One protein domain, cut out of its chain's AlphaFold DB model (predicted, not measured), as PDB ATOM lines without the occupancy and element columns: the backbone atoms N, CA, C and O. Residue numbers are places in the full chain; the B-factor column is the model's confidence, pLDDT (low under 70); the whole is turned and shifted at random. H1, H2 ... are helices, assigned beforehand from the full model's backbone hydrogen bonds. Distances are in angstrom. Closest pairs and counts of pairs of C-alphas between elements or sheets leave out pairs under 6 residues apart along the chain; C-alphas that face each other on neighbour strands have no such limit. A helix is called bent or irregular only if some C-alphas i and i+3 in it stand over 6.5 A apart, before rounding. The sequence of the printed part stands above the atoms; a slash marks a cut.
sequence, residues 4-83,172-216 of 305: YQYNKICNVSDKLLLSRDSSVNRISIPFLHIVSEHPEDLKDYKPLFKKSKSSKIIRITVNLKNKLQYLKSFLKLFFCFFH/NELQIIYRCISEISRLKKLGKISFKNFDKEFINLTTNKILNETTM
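This is residues 4 to 83 and 172 to 216 of the 305 residues of an uncharacterized protein of Alphaproteobacteria bacterium MarineAlpha5_Bin11 (UniProt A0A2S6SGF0). The helical hairpin of H5 and H6 lies in the middle, and the long helix H4 slants past it, coming close to H5 beside the cut and parting from it toward the far end, where H3 bridges H4 and H6. H1 crosses H6 steeply, and short H2 packs on H5. The printed part has 125 residues with seven named helices, H1 to H7 in order, and no named strand: all helix. It is compact, with a radius of gyration of the C-alphas of 15.1 A and spans of 49 by 35 by 29 A.

Start at H1, residues 4 to 17, which only just touches H6, residues 197 to 209, at a steep tilt of 65 degrees; Val 12 and Asp 199 have the closest C-alphas, 6.4 A. H2, residues 24 to 27, touches residues 179 to 183 of H5, residues 172 to 193; closest are C-alphas 25 and 183, 6.6 A. H3, residues 39 to 48, is irregular, with C-alphas 41 and 44 at 7.3 A; it only just touches H6, closest at C-alphas 48 and 201, 6.8 A. H4, residues 53 to 82, forms with H5 and H6 an up-and-down bundle, each running against the one before. H4 only just touches H5, closest at C-alphas 77 and 173, 6.7 A. H5 and H6 are a hairpin at a shallow tilt of 9 degrees, opposite ways, closest at C-alphas 191 and 200, 4.7 A. H7, residues 213 to 216, is near H4. In H1, H5 and H6 every O i to N i+4 pair is within hydrogen-bond range; H4 has 21 of 26, H3 2 of 6 beside 4 of 7 O i to N i+3 pairs, and H2 and H7 are too short for such a pair.

Find C-alpha 4 at (33.719, -49.478, -13.040), where H1 begins its 20.0 A. H4 runs 46.0 A from C-alpha 53 at (38.172, -44.659, 9.381), H5 32.0 A, H6 19.0 A and H3 14.4 A. H7 ends at C-alpha 216, (54.465, -26.880, -11.968).

The C-alphas farthest apart, of Tyr 4 and Phe 82, are 49.0 A apart. Residues 84 to 171 are not printed, and C-alphas 83 and 172 are 10.8 A apart across the cut. The link from H2 to H3 is long. Look for pLDDT under 70 at residues 51 to 63, 66, 82 and 195.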
ATOM      1  N   TYR A   4      34.739 -50.489 -13.333       92.75
ATOM      2  CA  TYR A   4      33.719 -49.478 -13.040       92.75
ATOM      3  C   TYR A   4      34.303 -48.246 -12.326       92.75
ATOM      4  O   TYR A   4      34.027 -47.107 -12.702       92.75
ATOM      5  N   GLN A   5      35.141 -48.453 -11.306       93.62
ATOM      6  CA  GLN A   5      35.819 -47.372 -10.586       93.62
ATOM      7  C   GLN A   5      36.787 -46.607 -11.494       93.62
ATOM      8  O   GLN A   5      36.860 -45.381 -11.400       93.62
ATOM      9  N   TYR A   6      37.502 -47.321 -12.366       94.50
ATOM     10  CA  TYR A   6      38.378 -46.737 -13.379       94.50
ATOM     11  C   TYR A   6      37.591 -45.836 -14.344       94.50
ATOM     12  O   TYR A   6      37.850 -44.638 -14.432       94.50
ATOM     13  N   ASN A   7      36.536 -46.359 -14.964       94.38
ATOM     14  CA  ASN A   7      35.692 -45.588 -15.878       94.38
ATOM     15  C   ASN A   7      35.075 -44.365 -15.185       94.38
ATOM     16  O   ASN A   7      34.986 -43.284 -15.768       94.38
ATOM     17  N   LYS A   8      34.720 -44.486 -13.901       95.25
ATOM     18  CA  LYS A   8      34.184 -43.367 -13.123       95.25
ATOM     19  C   LYS A   8      35.187 -42.218 -12.953       95.25
ATOM     20  O   LYS A   8      34.782 -41.065 -13.085       95.25
ATOM     21  N   ILE A   9      36.466 -42.494 -12.675       95.75
ATOM     22  CA  ILE A   9      37.487 -41.428 -12.589       95.75
ATOM     23  C   ILE A   9      37.790 -40.821 -13.961       95.75
ATOM     24  O   ILE A   9      37.957 -39.604 -14.057       95.75
ATOM     25  N   CYS A  10      37.801 -41.635 -15.019       95.94
ATOM     26  CA  CYS A  10      38.002 -41.180 -16.393       95.94
ATOM     27  C   CYS A  10      36.893 -40.213 -16.821       95.94
ATOM     28  O   CYS A  10      37.186 -39.098 -17.247       95.94
ATOM     29  N   ASN A  11      35.631 -40.567 -16.572       95.50
ATOM     30  CA  ASN A  11      34.476 -39.735 -16.912       95.50
ATOM     31  C   ASN A  11      34.488 -38.374 -16.198       95.50
ATOM     32  O   ASN A  11      34.183 -37.346 -16.806       95.50
ATOM     33  N   VAL A  12      34.853 -38.334 -14.908       95.69
ATOM     34  CA  VAL A  12      34.939 -37.061 -14.171       95.69
ATOM     35  C   VAL A  12      36.114 -36.217 -14.667       95.69
ATOM     36  O   VAL A  12      35.951 -35.011 -14.865       95.69
ATOM     37  N   SER A  13      37.273 -36.828 -14.927       96.69
ATOM     38  CA  SER A  13      38.412 -36.137 -15.542       96.69
ATOM     39  C   SER A  13      38.052 -35.528 -16.894       96.69
ATOM     40  O   SER A  13      38.363 -34.365 -17.151       96.69
ATOM     41  N   ASP A  14      37.355 -36.283 -17.741       96.56
ATOM     42  CA  ASP A  14      36.937 -35.838 -19.066       96.56
ATOM     43  C   ASP A  14      35.954 -34.673 -18.966       96.56
ATOM     44  O   ASP A  14      36.153 -33.654 -19.622       96.56
ATOM     45  N   LYS A  15      34.969 -34.752 -18.063       95.38
ATOM     46  CA  LYS A  15      34.041 -33.647 -17.776       95.38
ATOM     47  C   LYS A  15      34.777 -32.358 -17.394       95.38
ATOM     48  O   LYS A  15      34.398 -31.283 -17.852       95.38
ATOM     49  N   LEU A  16      35.824 -32.448 -16.570       96.06
ATOM     50  CA  LEU A  16      36.609 -31.281 -16.153       96.06
ATOM     51  C   LEU A  16      37.490 -30.730 -17.281       96.06
ATOM     52  O   LEU A  16      37.611 -29.512 -17.422       96.06
ATOM     53  N   LEU A  17      38.119 -31.605 -18.066       97.12
ATOM     54  CA  LEU A  17      39.057 -31.215 -19.122       97.12
ATOM     55  C   LEU A  17      38.367 -30.734 -20.403       97.12
ATOM     56  O   LEU A  17      38.927 -29.877 -21.091       97.12
ATOM     57  N   LEU A  18      37.181 -31.258 -20.716       96.19
ATOM     58  CA  LEU A  18      36.398 -30.917 -21.911       96.19
ATOM     59  C   LEU A  18      35.446 -29.736 -21.697       96.19
ATOM     60  O   LEU A  18      34.824 -29.268 -22.649       96.19
ATOM     61  N   SER A  19      35.328 -29.222 -20.472       94.19
ATOM     62  CA  SER A  19      34.451 -28.088 -20.200       94.19
ATOM     63  C   SER A  19      34.866 -26.827 -20.980       94.19
ATOM     64  O   SER A  19      36.035 -26.605 -21.333       94.19
ATOM     65  N   ARG A  20      33.891 -25.944 -21.231       92.38
ATOM     66  CA  ARG A  20      34.085 -24.691 -21.987       92.38
ATOM     67  C   ARG A  20      35.031 -23.694 -21.308       92.38
ATOM     68  O   ARG A  20      35.652 -22.885 -21.991       92.38
ATOM     69  N   ASP A  21      35.223 -23.786 -20.000       92.88
ATOM     70  CA  ASP A  21      36.165 -22.955 -19.241       92.88
ATOM     71  C   ASP A  21      37.555 -23.600 -19.063       92.88
ATOM     72  O   ASP A  21      38.456 -22.972 -18.506       92.88
ATOM     73  N   SER A  22      37.745 -24.846 -19.522       95.12
ATOM     74  CA  SER A  22      39.012 -25.570 -19.386       95.12
ATOM     75  C   SER A  22      40.153 -24.809 -20.067       95.12
ATOM     76  O   SER A  22      40.142 -24.565 -21.275       95.12
ATOM     77  N   SER A  23      41.132 -24.407 -19.257       96.44
ATOM     78  CA  SER A  23      42.289 -23.612 -19.667       96.44
ATOM     79  C   SER A  23      43.567 -24.450 -19.672       96.44
ATOM     80  O   SER A  23      43.611 -25.533 -19.087       96.44
ATOM     81  N   VAL A  24      44.664 -23.919 -20.230       97.75
ATOM     82  CA  VAL A  24      45.982 -24.582 -20.149       97.75
ATOM     83  C   VAL A  24      46.411 -24.869 -18.706       97.75
ATOM     84  O   VAL A  24      47.131 -25.835 -18.474       97.75
ATOM     85  N   ASN A  25      45.933 -24.093 -17.725       97.56
ATOM     86  CA  ASN A  25      46.223 -24.346 -16.315       97.56
ATOM     87  C   ASN A  25      45.595 -25.664 -15.855       97.56
ATOM     88  O   ASN A  25      46.253 -26.433 -15.166       97.56
ATOM     89  N   ARG A  26      44.366 -25.959 -16.303       97.62
ATOM     90  CA  ARG A  26      43.690 -27.233 -16.039       97.62
ATOM     91  C   ARG A  26      44.320 -28.379 -16.821       97.62
ATOM     92  O   ARG A  26      44.584 -29.431 -16.250       97.62
ATOM     93  N   ILE A  27      44.620 -28.156 -18.105       98.12
ATOM     94  CA  ILE A  27      45.290 -29.157 -18.951       98.12
ATOM     95  C   ILE A  27      46.663 -29.536 -18.379       98.12
ATOM     96  O   ILE A  27      47.055 -30.690 -18.491       98.12
ATOM     97  N   SER A  28      47.362 -28.613 -17.719       97.75
ATOM     98  CA  SER A  28      48.667 -28.875 -17.099       97.75
ATOM     99  C   SER A  28      48.627 -29.803 -15.883       97.75
ATOM    100  O   SER A  28      49.697 -30.159 -15.403       97.75
ATOM    101  N   ILE A  29      47.453 -30.183 -15.357       97.38
ATOM    102  CA  ILE A  29      47.318 -30.988 -14.131       97.38
ATOM    103  C   ILE A  29      47.405 -32.484 -14.474       97.38
ATOM    104  O   ILE A  29      46.418 -33.039 -14.964       97.38
ATOM    105  N   PRO A  30      48.504 -33.200 -14.164       96.06
ATOM    106  CA  PRO A  30      48.654 -34.604 -14.556       96.06
ATOM    107  C   PRO A  30      47.625 -35.533 -13.906       96.06
ATOM    108  O   PRO A  30      47.223 -36.516 -14.510       96.06
ATOM    109  N   PHE A  31      47.111 -35.171 -12.725       95.69
ATOM    110  CA  PHE A  31      46.032 -35.899 -12.043       95.69
ATOM    111  C   PHE A  31      44.704 -35.945 -12.834       95.69
ATOM    112  O   PHE A  31      43.807 -36.696 -12.484       95.69
ATOM    113  N   LEU A  32      44.539 -35.152 -13.897       96.88
ATOM    114  CA  LEU A  32      43.372 -35.247 -14.789       96.88
ATOM    115  C   LEU A  32      43.642 -36.119 -16.033       96.88
ATOM    116  O   LEU A  32      42.733 -36.461 -16.795       96.88
ATOM    117  N   HIS A  33      44.898 -36.500 -16.263       96.56
ATOM    118  CA  HIS A  33      45.327 -37.303 -17.407       96.56
ATOM    119  C   HIS A  33      45.651 -38.721 -16.958       96.56
ATOM    120  O   HIS A  33      46.806 -39.112 -16.852       96.56
ATOM    121  N   ILE A  34      44.596 -39.483 -16.676       94.88
ATOM    122  CA  ILE A  34      44.691 -40.896 -16.302       94.88
ATOM    123  C   ILE A  34      45.217 -41.681 -17.508       94.88
ATOM    124  O   ILE A  34      44.508 -41.820 -18.506       94.88
ATOM    125  N   VAL A  35      46.465 -42.141 -17.420       91.25
ATOM    126  CA  VAL A  35      47.154 -42.821 -18.523       91.25
ATOM    127  C   VAL A  35      46.617 -44.231 -18.688       91.25
ATOM    128  O   VAL A  35      46.052 -44.526 -19.738       91.25
ATOM    129  N   SER A  36      46.729 -45.071 -17.655       89.19
ATOM    130  CA  SER A  36      46.341 -46.482 -17.712       89.19
ATOM    131  C   SER A  36      45.664 -46.975 -16.428       89.19
ATOM    132  O   SER A  36      45.544 -46.260 -15.431       89.19
ATOM    133  N   GLU A  37      45.208 -48.223 -16.469       87.81
ATOM    134  CA  GLU A  37      44.675 -48.997 -15.352       87.81
ATOM    135  C   GLU A  37      45.748 -49.483 -14.359       87.81
ATOM    136  O   GLU A  37      45.412 -50.079 -13.329       87.81
ATOM    137  N   HIS A  38      47.035 -49.255 -14.650       87.12
ATOM    138  CA  HIS A  38      48.135 -49.786 -13.854       87.12
ATOM    139  C   HIS A  38      48.065 -49.296 -12.390       87.12
ATOM    140  O   HIS A  38      47.810 -48.113 -12.138       87.12
ATOM    141  N   PRO A  39      48.322 -50.156 -11.381       85.19
ATOM    142  CA  PRO A  39      48.181 -49.787  -9.969       85.19
ATOM    143  C   PRO A  39      48.975 -48.547  -9.537       85.19
ATOM    144  O   PRO A  39      48.517 -47.818  -8.651       85.19
ATOM    145  N   GLU A  40      50.135 -48.305 -10.156       85.75
ATOM    146  CA  GLU A  40      50.953 -47.113  -9.900       85.75
ATOM    147  C   GLU A  40      50.303 -45.819 -10.392       85.75
ATOM    148  O   GLU A  40      50.348 -44.820  -9.672       85.75
ATOM    149  N   ASP A  41      49.632 -45.846 -11.546       83.94
ATOM    150  CA  ASP A  41      48.879 -44.698 -12.062       83.94
ATOM    151  C   ASP A  41      47.644 -44.439 -11.191       83.94
ATOM    152  O   ASP A  41      47.261 -43.297 -10.929       83.94
ATOM    153  N   LEU A  42      47.036 -45.512 -10.674       89.81
ATOM    154  CA  LEU A  42      45.789 -45.444  -9.917       89.81
ATOM    155  C   LEU A  42      45.959 -45.166  -8.416       89.81
ATOM    156  O   LEU A  42      44.968 -44.954  -7.707       89.81
ATOM    157  N   LYS A  43      47.192 -45.146  -7.889       87.81
ATOM    158  CA  LYS A  43      47.444 -45.025  -6.440       87.81
ATOM    159  C   LYS A  43      46.845 -43.764  -5.824       87.81
ATOM    160  O   LYS A  43      46.291 -43.831  -4.725       87.81
ATOM    161  N   ASP A  44      46.894 -42.654  -6.553       86.62
ATOM    162  CA  ASP A  44      46.416 -41.351  -6.091       86.62
ATOM    163  C   ASP A  44      44.878 -41.247  -6.060       86.62
ATOM    164  O   ASP A  44      44.340 -40.378  -5.374       86.62
ATOM    165  N   TYR A  45      44.163 -42.158  -6.730       91.00
ATOM    166  CA  TYR A  45      42.694 -42.189  -6.787       91.00
ATOM    167  C   TYR A  45      42.074 -43.146  -5.764       91.00
ATOM    168  O   TYR A  45      40.881 -43.047  -5.474       91.00
ATOM    169  N   LYS A  46      42.871 -44.037  -5.152       88.19
ATOM    170  CA  LYS A  46      42.417 -44.974  -4.103       88.19
ATOM    171  C   LYS A  46      41.567 -44.311  -2.996       88.19
ATOM    172  O   LYS A  46      40.593 -44.940  -2.573       88.19
ATOM    173  N   PRO A  47      41.857 -43.076  -2.521       86.44
ATOM    174  CA  PRO A  47      41.048 -42.422  -1.489       86.44
ATOM    175  C   PRO A  47      39.591 -42.128  -1.887       86.44
ATOM    176  O   PRO A  47      38.768 -41.948  -0.995       86.44
ATOM    177  N   LEU A  48      39.256 -42.102  -3.184       88.25
ATOM    178  CA  LEU A  48      37.892 -41.845  -3.677       88.25
ATOM    179  C   LEU A  48      36.923 -43.006  -3.437       88.25
ATOM    180  O   LEU A  48      35.709 -42.826  -3.494       88.25
ATOM    181  N   PHE A  49      37.452 -44.206  -3.202       88.44
ATOM    182  CA  PHE A  49      36.651 -45.430  -3.132       88.44
ATOM    183  C   PHE A  49      36.713 -46.119  -1.766       88.44
ATOM    184  O   PHE A  49      35.941 -47.040  -1.510       88.44
ATOM    185  N   LYS A  50      37.593 -45.675  -0.861       79.00
ATOM    186  CA  LYS A  50      37.697 -46.216   0.502       79.00
ATOM    187  C   LYS A  50      36.870 -45.369   1.477       79.00
ATOM    188  O   LYS A  50      37.191 -44.208   1.696       79.00
ATOM    189  N   LYS A  51      35.843 -45.960   2.105       59.31
ATOM    190  CA  LYS A  51      34.945 -45.297   3.082       59.31
ATOM    191  C   LYS A  51      35.282 -45.551   4.572       59.31
ATOM    192  O   LYS A  51      34.530 -45.117   5.433       59.31
ATOM    193  N   SER A  52      36.388 -46.221   4.913       57.34
ATOM    194  CA  SER A  52      36.709 -46.592   6.314       57.34
ATOM    195  C   SER A  52      37.297 -45.440   7.154       57.34
ATOM    196  O   SER A  52      37.714 -44.429   6.596       57.34
ATOM    197  N   LYS A  53      37.425 -45.593   8.490       54.69
ATOM    198  CA  LYS A  53      38.172 -44.659   9.381       54.69
ATOM    199  C   LYS A  53      39.594 -44.359   8.867       54.69
ATOM    200  O   LYS A  53      40.080 -43.236   8.988       54.69
ATOM    201  N   SER A  54      40.214 -45.324   8.191       55.94
ATOM    202  CA  SER A  54      41.498 -45.182   7.496       55.94
ATOM    203  C   SER A  54      41.459 -44.110   6.394       55.94
ATOM    204  O   SER A  54      42.470 -43.472   6.129       55.94
ATOM    205  N   SER A  55      40.302 -43.852   5.771       57.41
ATOM    206  CA  SER A  55      40.137 -42.812   4.746       57.41
ATOM    207  C   SER A  55      40.249 -41.397   5.316       57.41
ATOM    208  O   SER A  55      40.800 -40.528   4.644       57.41
ATOM    209  N   LYS A  56      39.821 -41.158   6.567       61.88
ATOM    210  CA  LYS A  56      40.034 -39.872   7.255       61.88
ATOM    211  C   LYS A  56      41.521 -39.634   7.517       61.88
ATOM    212  O   LYS A  56      42.018 -38.562   7.193       61.88
ATOM    213  N   ILE A  57      42.248 -40.646   7.996       62.44
ATOM    214  CA  ILE A  57      43.705 -40.572   8.214       62.44
ATOM    215  C   ILE A  57      44.441 -40.358   6.883       62.44
ATOM    216  O   ILE A  57      45.311 -39.494   6.781       62.44
ATOM    217  N   ILE A  58      44.050 -41.070   5.823       62.12
ATOM    218  CA  ILE A  58      44.601 -40.870   4.475       62.12
ATOM    219  C   ILE A  58      44.311 -39.444   3.975       62.12
ATOM    220  O   ILE A  58      45.199 -38.789   3.441       62.12
ATOM    221  N   ARG A  59      43.104 -38.909   4.189       64.12
ATOM    222  CA  ARG A  59      42.758 -37.524   3.819       64.12
ATOM    223  C   ARG A  59      43.591 -36.497   4.592       64.12
ATOM    224  O   ARG A  59      44.082 -35.548   3.988       64.12
ATOM    225  N   ILE A  60      43.791 -36.698   5.895       65.56
ATOM    226  CA  ILE A  60      44.611 -35.820   6.745       65.56
ATOM    227  C   ILE A  60      46.078 -35.859   6.306       65.56
ATOM    228  O   ILE A  60      46.678 -34.810   6.086       65.56
ATOM    229  N   THR A  61      46.644 -37.051   6.112       63.72
ATOM    230  CA  THR A  61      48.041 -37.214   5.673       63.72
ATOM    231  C   THR A  61      48.278 -36.634   4.281       63.72
ATOM    232  O   THR A  61      49.286 -35.964   4.065       63.72
ATOM    233  N   VAL A  62      47.336 -36.814   3.349       65.44
ATOM    234  CA  VAL A  62      47.373 -36.161   2.034       65.44
ATOM    235  C   VAL A  62      47.327 -34.639   2.192       65.44
ATOM    236  O   VAL A  62      48.182 -33.955   1.638       65.44
ATOM    237  N   ASN A  63      46.413 -34.094   3.000       68.12
ATOM    238  CA  ASN A  63      46.322 -32.647   3.230       68.12
ATOM    239  C   ASN A  63      47.597 -32.058   3.863       68.12
ATOM    240  O   ASN A  63      48.041 -30.991   3.439       68.12
ATOM    241  N   LEU A  64      48.205 -32.743   4.835       70.19
ATOM    242  CA  LEU A  64      49.471 -32.330   5.453       70.19
ATOM    243  C   LEU A  64      50.621 -32.335   4.441       70.19
ATOM    244  O   LEU A  64      51.339 -31.341   4.325       70.19
ATOM    245  N   LYS A  65      50.757 -33.409   3.648       70.88
ATOM    246  CA  LYS A  65      51.749 -33.481   2.561       70.88
ATOM    247  C   LYS A  65      51.577 -32.340   1.557       70.88
ATOM    248  O   LYS A  65      52.571 -31.765   1.122       70.88
ATOM    249  N   ASN A  66      50.340 -31.968   1.236       67.50
ATOM    250  CA  ASN A  66      50.067 -30.876   0.301       67.50
ATOM    251  C   ASN A  66      50.422 -29.505   0.894       67.50
ATOM    252  O   ASN A  66      51.041 -28.700   0.207       67.50
ATOM    253  N   LYS A  67      50.116 -29.249   2.177       73.75
ATOM    254  CA  LYS A  67      50.559 -28.018   2.864       73.75
ATOM    255  C   LYS A  67      52.084 -27.887   2.855       73.75
ATOM    256  O   LYS A  67      52.602 -26.823   2.531       73.75
ATOM    257  N   LEU A  68      52.796 -28.981   3.133       77.06
ATOM    258  CA  LEU A  68      54.258 -29.028   3.029       77.06
ATOM    259  C   LEU A  68      54.738 -28.745   1.600       77.06
ATOM    260  O   LEU A  68      55.732 -28.049   1.414       77.06
ATOM    261  N   GLN A  69      54.038 -29.248   0.582       72.12
ATOM    262  CA  GLN A  69      54.374 -28.982  -0.816       72.12
ATOM    263  C   GLN A  69      54.145 -27.513  -1.206       72.12
ATOM    264  O   GLN A  69      54.956 -26.950  -1.944       72.12
ATOM    265  N   TYR A  70      53.092 -26.876  -0.690       75.56
ATOM    266  CA  TYR A  70      52.861 -25.441  -0.870       75.56
ATOM    267  C   TYR A  70      53.989 -24.626  -0.243       75.56
ATOM    268  O   TYR A  70      54.555 -23.766  -0.914       75.56
ATOM    269  N   LEU A  71      54.380 -24.965   0.989       78.94
ATOM    270  CA  LEU A  71      55.508 -24.330   1.664       78.94
ATOM    271  C   LEU A  71      56.807 -24.510   0.869       78.94
ATOM    272  O   LEU A  71      57.497 -23.535   0.606       78.94
ATOM    273  N   LYS A  72      57.114 -25.728   0.402       78.00
ATOM    274  CA  LYS A  72      58.289 -25.992  -0.449       78.00
ATOM    275  C   LYS A  72      58.273 -25.176  -1.739       78.00
ATOM    276  O   LYS A  72      59.310 -24.659  -2.141       78.00
ATOM    277  N   SER A  73      57.114 -25.064  -2.387       75.00
ATOM    278  CA  SER A  73      56.964 -24.287  -3.624       75.00
ATOM    279  C   SER A  73      57.181 -22.798  -3.367       75.00
ATOM    280  O   SER A  73      57.852 -22.135  -4.151       75.00
ATOM    281  N   PHE A  74      56.677 -22.295  -2.238       76.88
ATOM    282  CA  PHE A  74      56.880 -20.916  -1.814       76.88
ATOM    283  C   PHE A  74      58.346 -20.640  -1.453       76.88
ATOM    284  O   PHE A  74      58.929 -19.691  -1.957       76.88
ATOM    285  N   LEU A  75      58.993 -21.516  -0.679       80.62
ATOM    286  CA  LEU A  75      60.422 -21.409  -0.360       80.62
ATOM    287  C   LEU A  75      61.297 -21.462  -1.623       80.62
ATOM    288  O   LEU A  75      62.292 -20.746  -1.720       80.62
ATOM    289  N   LYS A  76      60.912 -22.261  -2.628       77.81
ATOM    290  CA  LYS A  76      61.621 -22.335  -3.915       77.81
ATOM    291  C   LYS A  76      61.601 -20.999  -4.668       77.81
ATOM    292  O   LYS A  76      62.575 -20.722  -5.363       77.81
ATOM    293  N   LEU A  77      60.571 -20.155  -4.505       80.00
ATOM    294  CA  LEU A  77      60.529 -18.820  -5.124       80.00
ATOM    295  C   LEU A  77      61.719 -17.956  -4.713       80.00
ATOM    296  O   LEU A  77      62.296 -17.289  -5.567       80.00
ATOM    297  N   PHE A  78      62.106 -17.995  -3.436       74.88
ATOM    298  CA  PHE A  78      63.203 -17.176  -2.920       74.88
ATOM    299  C   PHE A  78      64.520 -17.483  -3.649       74.88
ATOM    300  O   PHE A  78      65.238 -16.585  -4.083       74.88
ATOM    301  N   PHE A  79      64.783 -18.765  -3.910       76.88
ATOM    302  CA  PHE A  79      65.964 -19.199  -4.659       76.88
ATOM    303  C   PHE A  79      65.895 -18.891  -6.165       76.88
ATOM    304  O   PHE A  79      66.926 -18.909  -6.839       76.88
ATOM    305  N   CYS A  80      64.713 -18.590  -6.714       80.19
ATOM    306  CA  CYS A  80      64.545 -18.276  -8.137       80.19
ATOM    307  C   CYS A  80      65.008 -16.857  -8.501       80.19
ATOM    308  O   CYS A  80      65.188 -16.572  -9.685       80.19
ATOM    309  N   PHE A  81      65.258 -15.983  -7.518       71.25
ATOM    310  CA  PHE A  81      65.824 -14.652  -7.762       71.25
ATOM    311  C   PHE A  81      67.218 -14.726  -8.409       71.25
ATOM    312  O   PHE A  81      67.568 -13.921  -9.265       71.25
ATOM    313  N   PHE A  82      67.982 -15.770  -8.078       68.12
ATOM    314  CA  PHE A  82      69.307 -16.030  -8.647       68.12
ATOM    315  C   PHE A  82      69.263 -16.782  -9.986       68.12
ATOM    316  O   PHE A  82      70.307 -17.095 -10.567       68.12
ATOM    317  N   HIS A  83      68.071 -17.113 -10.491       72.88
ATOM    318  CA  HIS A  83      67.921 -17.922 -11.689       72.88
ATOM    319  C   HIS A  83      67.915 -17.059 -12.953       72.88
ATOM    320  O   HIS A  83      66.942 -16.372 -13.257       72.88
ATOM    321  N   ASN A 172      58.180 -15.321 -13.541       92.38
ATOM    322  CA  ASN A 172      57.543 -16.464 -14.184       92.38
ATOM    323  C   ASN A 172      57.068 -17.507 -13.159       92.38
ATOM    324  O   ASN A 172      55.971 -18.043 -13.302       92.38
ATOM    325  N   GLU A 173      57.842 -17.787 -12.109       93.12
ATOM    326  CA  GLU A 173      57.413 -18.707 -11.044       93.12
ATOM    327  C   GLU A 173      56.226 -18.151 -10.246       93.12
ATOM    328  O   GLU A 173      55.257 -18.874  -9.994       93.12
ATOM    329  N   LEU A 174      56.246 -16.857  -9.912       91.19
ATOM    330  CA  LEU A 174      55.130 -16.187  -9.250       91.19
ATOM    331  C   LEU A 174      53.865 -16.234 -10.120       91.19
ATOM    332  O   LEU A 174      52.781 -16.559  -9.630       91.19
ATOM    333  N   GLN A 175      54.006 -16.006 -11.431       93.88
ATOM    334  CA  GLN A 175      52.909 -16.133 -12.389       93.88
ATOM    335  C   GLN A 175      52.327 -17.554 -12.407       93.88
ATOM    336  O   GLN A 175      51.105 -17.720 -12.460       93.88
ATOM    337  N   ILE A 176      53.173 -18.588 -12.370       94.38
ATOM    338  CA  ILE A 176      52.725 -19.985 -12.321       94.38
ATOM    339  C   ILE A 176      51.924 -20.245 -11.040       94.38
ATOM    340  O   ILE A 176      50.835 -20.816 -11.113       94.38
ATOM    341  N   ILE A 177      52.408 -19.788  -9.884       92.31
ATOM    342  CA  ILE A 177      51.701 -19.960  -8.607       92.31
ATOM    343  C   ILE A 177      50.345 -19.256  -8.634       92.31
ATOM    344  O   ILE A 177      49.337 -19.868  -8.277       92.31
ATOM    345  N   TYR A 178      50.284 -18.017  -9.126       93.19
ATOM    346  CA  TYR A 178      49.021 -17.298  -9.286       93.19
ATOM    347  C   TYR A 178      48.033 -18.067 -10.178       93.19
ATOM    348  O   TYR A 178      46.866 -18.242  -9.819       93.19
ATOM    349  N   ARG A 179      48.497 -18.596 -11.320       95.19
ATOM    350  CA  ARG A 179      47.677 -19.420 -12.228       95.19
ATOM    351  C   ARG A 179      47.142 -20.676 -11.542       95.19
ATOM    352  O   ARG A 179      45.971 -21.007 -11.724       95.19
ATOM    353  N   CYS A 180      47.964 -21.338 -10.732       94.62
ATOM    354  CA  CYS A 180      47.560 -22.487  -9.927       94.62
ATOM    355  C   CYS A 180      46.489 -22.118  -8.889       94.62
ATOM    356  O   CYS A 180      45.466 -22.795  -8.803       94.62
ATOM    357  N   ILE A 181      46.670 -21.028  -8.135       91.94
ATOM    358  CA  ILE A 181      45.696 -20.556  -7.131       91.94
ATOM    359  C   ILE A 181      44.366 -20.165  -7.794       91.94
ATOM    360  O   ILE A 181      43.284 -20.498  -7.292       91.94
ATOM    361  N   SER A 182      44.432 -19.507  -8.953       94.50
ATOM    362  CA  SER A 182      43.259 -19.163  -9.759       94.50
ATOM    363  C   SER A 182      42.498 -20.417 -10.209       94.50
ATOM    364  O   SER A 182      41.282 -20.505 -10.025       94.50
ATOM    365  N   GLU A 183      43.201 -21.438 -10.711       96.62
ATOM    366  CA  GLU A 183      42.572 -22.693 -11.134       96.62
ATOM    367  C   GLU A 183      42.005 -23.494  -9.950       96.62
ATOM    368  O   GLU A 183      40.900 -24.027 -10.049       96.62
ATOM    369  N   ILE A 184      42.679 -23.502  -8.792       94.06
ATOM    370  CA  ILE A 184      42.133 -24.061  -7.541       94.06
ATOM    371  C   ILE A 184      40.797 -23.395  -7.204       94.06
ATOM    372  O   ILE A 184      39.827 -24.076  -6.872       94.06
ATOM    373  N   SER A 185      40.732 -22.067  -7.302       93.06
ATOM    374  CA  SER A 185      39.524 -21.301  -6.993       93.06
ATOM    375  C   SER A 185      38.384 -21.626  -7.961       93.06
ATOM    376  O   SER A 185      37.252 -21.830  -7.522       93.06
ATOM    377  N   ARG A 186      38.676 -21.751  -9.264       94.56
ATOM    378  CA  ARG A 186      37.703 -22.170 -10.289       94.56
ATOM    379  C   ARG A 186      37.164 -23.574 -10.029       94.56
ATOM    380  O   ARG A 186      35.952 -23.756  -9.960       94.56
ATOM    381  N   LEU A 187      38.045 -24.546  -9.800       94.19
ATOM    382  CA  LEU A 187      37.641 -25.921  -9.512       94.19
ATOM    383  C   LEU A 187      36.835 -26.024  -8.213       94.19
ATOM    384  O   LEU A 187      35.822 -26.712  -8.187       94.19
ATOM    385  N   LYS A 188      37.209 -25.301  -7.149       91.75
ATOM    386  CA  LYS A 188      36.419 -25.268  -5.907       91.75
ATOM    387  C   LYS A 188      35.010 -24.722  -6.133       91.75
ATOM    388  O   LYS A 188      34.066 -25.268  -5.569       91.75
ATOM    389  N   LYS A 189      34.848 -23.679  -6.959       92.00
ATOM    390  CA  LYS A 189      33.522 -23.170  -7.352       92.00
ATOM    391  C   LYS A 189      32.720 -24.248  -8.091       92.00
ATOM    392  O   LYS A 189      31.590 -24.519  -7.699       92.00
ATOM    393  N   LEU A 190      33.328 -24.937  -9.060       90.88
ATOM    394  CA  LEU A 190      32.694 -26.066  -9.762       90.88
ATOM    395  C   LEU A 190      32.299 -27.205  -8.806       90.88
ATOM    396  O   LEU A 190      31.208 -27.756  -8.912       90.88
ATOM    397  N   GLY A 191      33.146 -27.525  -7.826       88.12
ATOM    398  CA  GLY A 191      32.869 -28.548  -6.817       88.12
ATOM    399  C   GLY A 191      31.737 -28.187  -5.851       88.12
ATOM    400  O   GLY A 191      31.082 -29.093  -5.341       88.12
ATOM    401  N   LYS A 192      31.480 -26.892  -5.611       86.81
ATOM    402  CA  LYS A 192      30.314 -26.424  -4.837       86.81
ATOM    403  C   LYS A 192      29.003 -26.584  -5.611       86.81
ATOM    404  O   LYS A 192      27.998 -26.913  -4.999       86.81
ATOM    405  N   ILE A 193      29.037 -26.370  -6.928       84.88
ATOM    406  CA  ILE A 193      27.871 -26.486  -7.824       84.88
ATOM    407  C   ILE A 193      27.573 -27.958  -8.165       84.88
ATOM    408  O   ILE A 193      26.456 -28.315  -8.522       84.88
ATOM    409  N   SER A 194      28.567 -28.843  -8.064       77.56
ATOM    410  CA  SER A 194      28.404 -30.257  -8.396       77.56
ATOM    411  C   SER A 194      27.422 -30.983  -7.468       77.56
ATOM    412  O   SER A 194      27.712 -31.204  -6.294       77.56
ATOM    413  N   PHE A 195      26.322 -31.480  -8.039       62.81
ATOM    414  CA  PHE A 195      25.294 -32.257  -7.334       62.81
ATOM    415  C   PHE A 195      25.753 -33.657  -6.887       62.81
ATOM    416  O   PHE A 195      25.188 -34.237  -5.963       62.81
ATOM    417  N   LYS A 196      26.784 -34.232  -7.526       84.75
ATOM    418  CA  LYS A 196      27.285 -35.575  -7.187       84.75
ATOM    419  C   LYS A 196      28.399 -35.495  -6.140       84.75
ATOM    420  O   LYS A 196      29.438 -34.877  -6.383       84.75
ATOM    421  N   ASN A 197      28.231 -36.215  -5.026       86.06
ATOM    422  CA  ASN A 197      29.233 -36.309  -3.952       86.06
ATOM    423  C   ASN A 197      30.603 -36.796  -4.453       86.06
ATOM    424  O   ASN A 197      31.634 -36.278  -4.035       86.06
ATOM    425  N   PHE A 198      30.619 -37.755  -5.384       90.56
ATOM    426  CA  PHE A 198      31.862 -38.288  -5.947       90.56
ATOM    427  C   PHE A 198      32.654 -37.231  -6.730       90.56
ATOM    428  O   PHE A 198      33.844 -37.061  -6.484       90.56
ATOM    429  N   ASP A 199      31.999 -36.491  -7.631       91.94
ATOM    430  CA  ASP A 199      32.620 -35.416  -8.418       91.94
ATOM    431  C   ASP A 199      33.232 -34.351  -7.492       91.94
ATOM    432  O   ASP A 199      34.355 -33.900  -7.714       91.94
ATOM    433  N   LYS A 200      32.532 -33.988  -6.407       90.06
ATOM    434  CA  LYS A 200      33.031 -33.041  -5.401       90.06
ATOM    435  C   LYS A 200      34.294 -33.553  -4.702       90.06
ATOM    436  O   LYS A 200      35.254 -32.800  -4.543       90.06
ATOM    437  N   GLU A 201      34.326 -34.825  -4.304       89.50
ATOM    438  CA  GLU A 201      35.526 -35.431  -3.710       89.50
ATOM    439  C   GLU A 201      36.690 -35.515  -4.709       89.50
ATOM    440  O   GLU A 201      37.824 -35.185  -4.357       89.50
ATOM    441  N   PHE A 202      36.410 -35.872  -5.965       93.31
ATOM    442  CA  PHE A 202      37.393 -35.894  -7.049       93.31
ATOM    443  C   PHE A 202      38.009 -34.512  -7.290       93.31
ATOM    444  O   PHE A 202      39.232 -34.367  -7.370       93.31
ATOM    445  N   ILE A 203      37.173 -33.474  -7.348       93.62
ATOM    446  CA  ILE A 203      37.607 -32.082  -7.485       93.62
ATOM    447  C   ILE A 203      38.484 -31.672  -6.299       93.62
ATOM    448  O   ILE A 203      39.548 -31.089  -6.503       93.62
ATOM    449  N   ASN A 204      38.099 -32.017  -5.068       89.25
ATOM    450  CA  ASN A 204      38.909 -31.710  -3.889       89.25
ATOM    451  C   ASN A 204      40.300 -32.359  -3.973       89.25
ATOM    452  O   ASN A 204      41.303 -31.673  -3.767       89.25
ATOM    453  N   LEU A 205      40.386 -33.639  -4.355       89.94
ATOM    454  CA  LEU A 205      41.678 -34.298  -4.585       89.94
ATOM    455  C   LEU A 205      42.473 -33.643  -5.717       89.94
ATOM    456  O   LEU A 205      43.677 -33.449  -5.572       89.94
ATOM    457  N   THR A 206      41.809 -33.237  -6.797       93.06
ATOM    458  CA  THR A 206      42.452 -32.524  -7.907       93.06
ATOM    459  C   THR A 206      43.075 -31.217  -7.422       93.06
ATOM    460  O   THR A 206      44.257 -30.985  -7.654       93.06
ATOM    461  N   THR A 207      42.321 -30.381  -6.694       91.69
ATOM    462  CA  THR A 207      42.810 -29.075  -6.205       91.69
ATOM    463  C   THR A 207      44.038 -29.204  -5.311       91.69
ATOM    464  O   THR A 207      44.954 -28.392  -5.384       91.69
ATOM    465  N   ASN A 208      44.089 -30.283  -4.537       86.44
ATOM    466  CA  ASN A 208      45.200 -30.652  -3.675       86.44
ATOM    467  C   ASN A 208      46.486 -31.024  -4.435       86.44
ATOM    468  O   ASN A 208      47.568 -30.978  -3.858       86.44
ATOM    469  N   LYS A 209      46.382 -31.390  -5.716       89.19
ATOM    470  CA  LYS A 209      47.506 -31.802  -6.570       89.19
ATOM    471  C   LYS A 209      47.993 -30.682  -7.502       89.19
ATOM    472  O   LYS A 209      49.006 -30.856  -8.178       89.19
ATOM    473  N   ILE A 210      47.312 -29.533  -7.559       91.44
ATOM    474  CA  ILE A 210      47.617 -28.468  -8.534       91.44
ATOM    475  C   ILE A 210      49.004 -27.853  -8.326       91.44
ATOM    476  O   ILE A 210      49.706 -27.628  -9.302       91.44
ATOM    477  N   LEU A 211      49.447 -27.618  -7.091       88.81
ATOM    478  CA  LEU A 211      50.786 -27.053  -6.837       88.81
ATOM    479  C   LEU A 211      51.875 -28.134  -6.689       88.81
ATOM    480  O   LEU A 211      52.958 -27.865  -6.172       88.81
ATOM    481  N   ASN A 212      51.614 -29.370  -7.122       88.00
ATOM    482  CA  ASN A 212      52.652 -30.398  -7.147       88.00
ATOM    483  C   ASN A 212      53.690 -30.114  -8.233       88.00
ATOM    484  O   ASN A 212      53.389 -29.520  -9.269       88.00
ATOM    485  N   GLU A 213      54.906 -30.623  -8.025       87.12
ATOM    486  CA  GLU A 213      56.041 -30.350  -8.914       87.12
ATOM    487  C   GLU A 213      55.789 -30.784 -10.367       87.12
ATOM    488  O   GLU A 213      56.273 -30.128 -11.279       87.12
ATOM    489  N   THR A 214      54.985 -31.821 -10.616       89.88
ATOM    490  CA  THR A 214      54.659 -32.280 -11.980       89.88
ATOM    491  C   THR A 214      53.731 -31.319 -12.736       89.88
ATOM    492  O   THR A 214      53.943 -31.058 -13.924       89.88
ATOM    493  N   THR A 215      52.743 -30.729 -12.056       94.19
ATOM    494  CA  THR A 215      51.901 -29.656 -12.617       94.19
ATOM    495  C   THR A 215      52.731 -28.396 -12.848       94.19
ATOM    496  O   THR A 215      52.680 -27.799 -13.924       94.19
ATOM    497  N   MET A 216      53.559 -28.025 -11.864       92.44
ATOM    498  CA  MET A 216      54.465 -26.880 -11.968       92.44
ATOM    499  C   MET A 216      55.452 -27.058 -13.128       92.44
ATOM    500  O   MET A 216      55.656 -26.127 -13.897       92.44
TER     501      MET A 216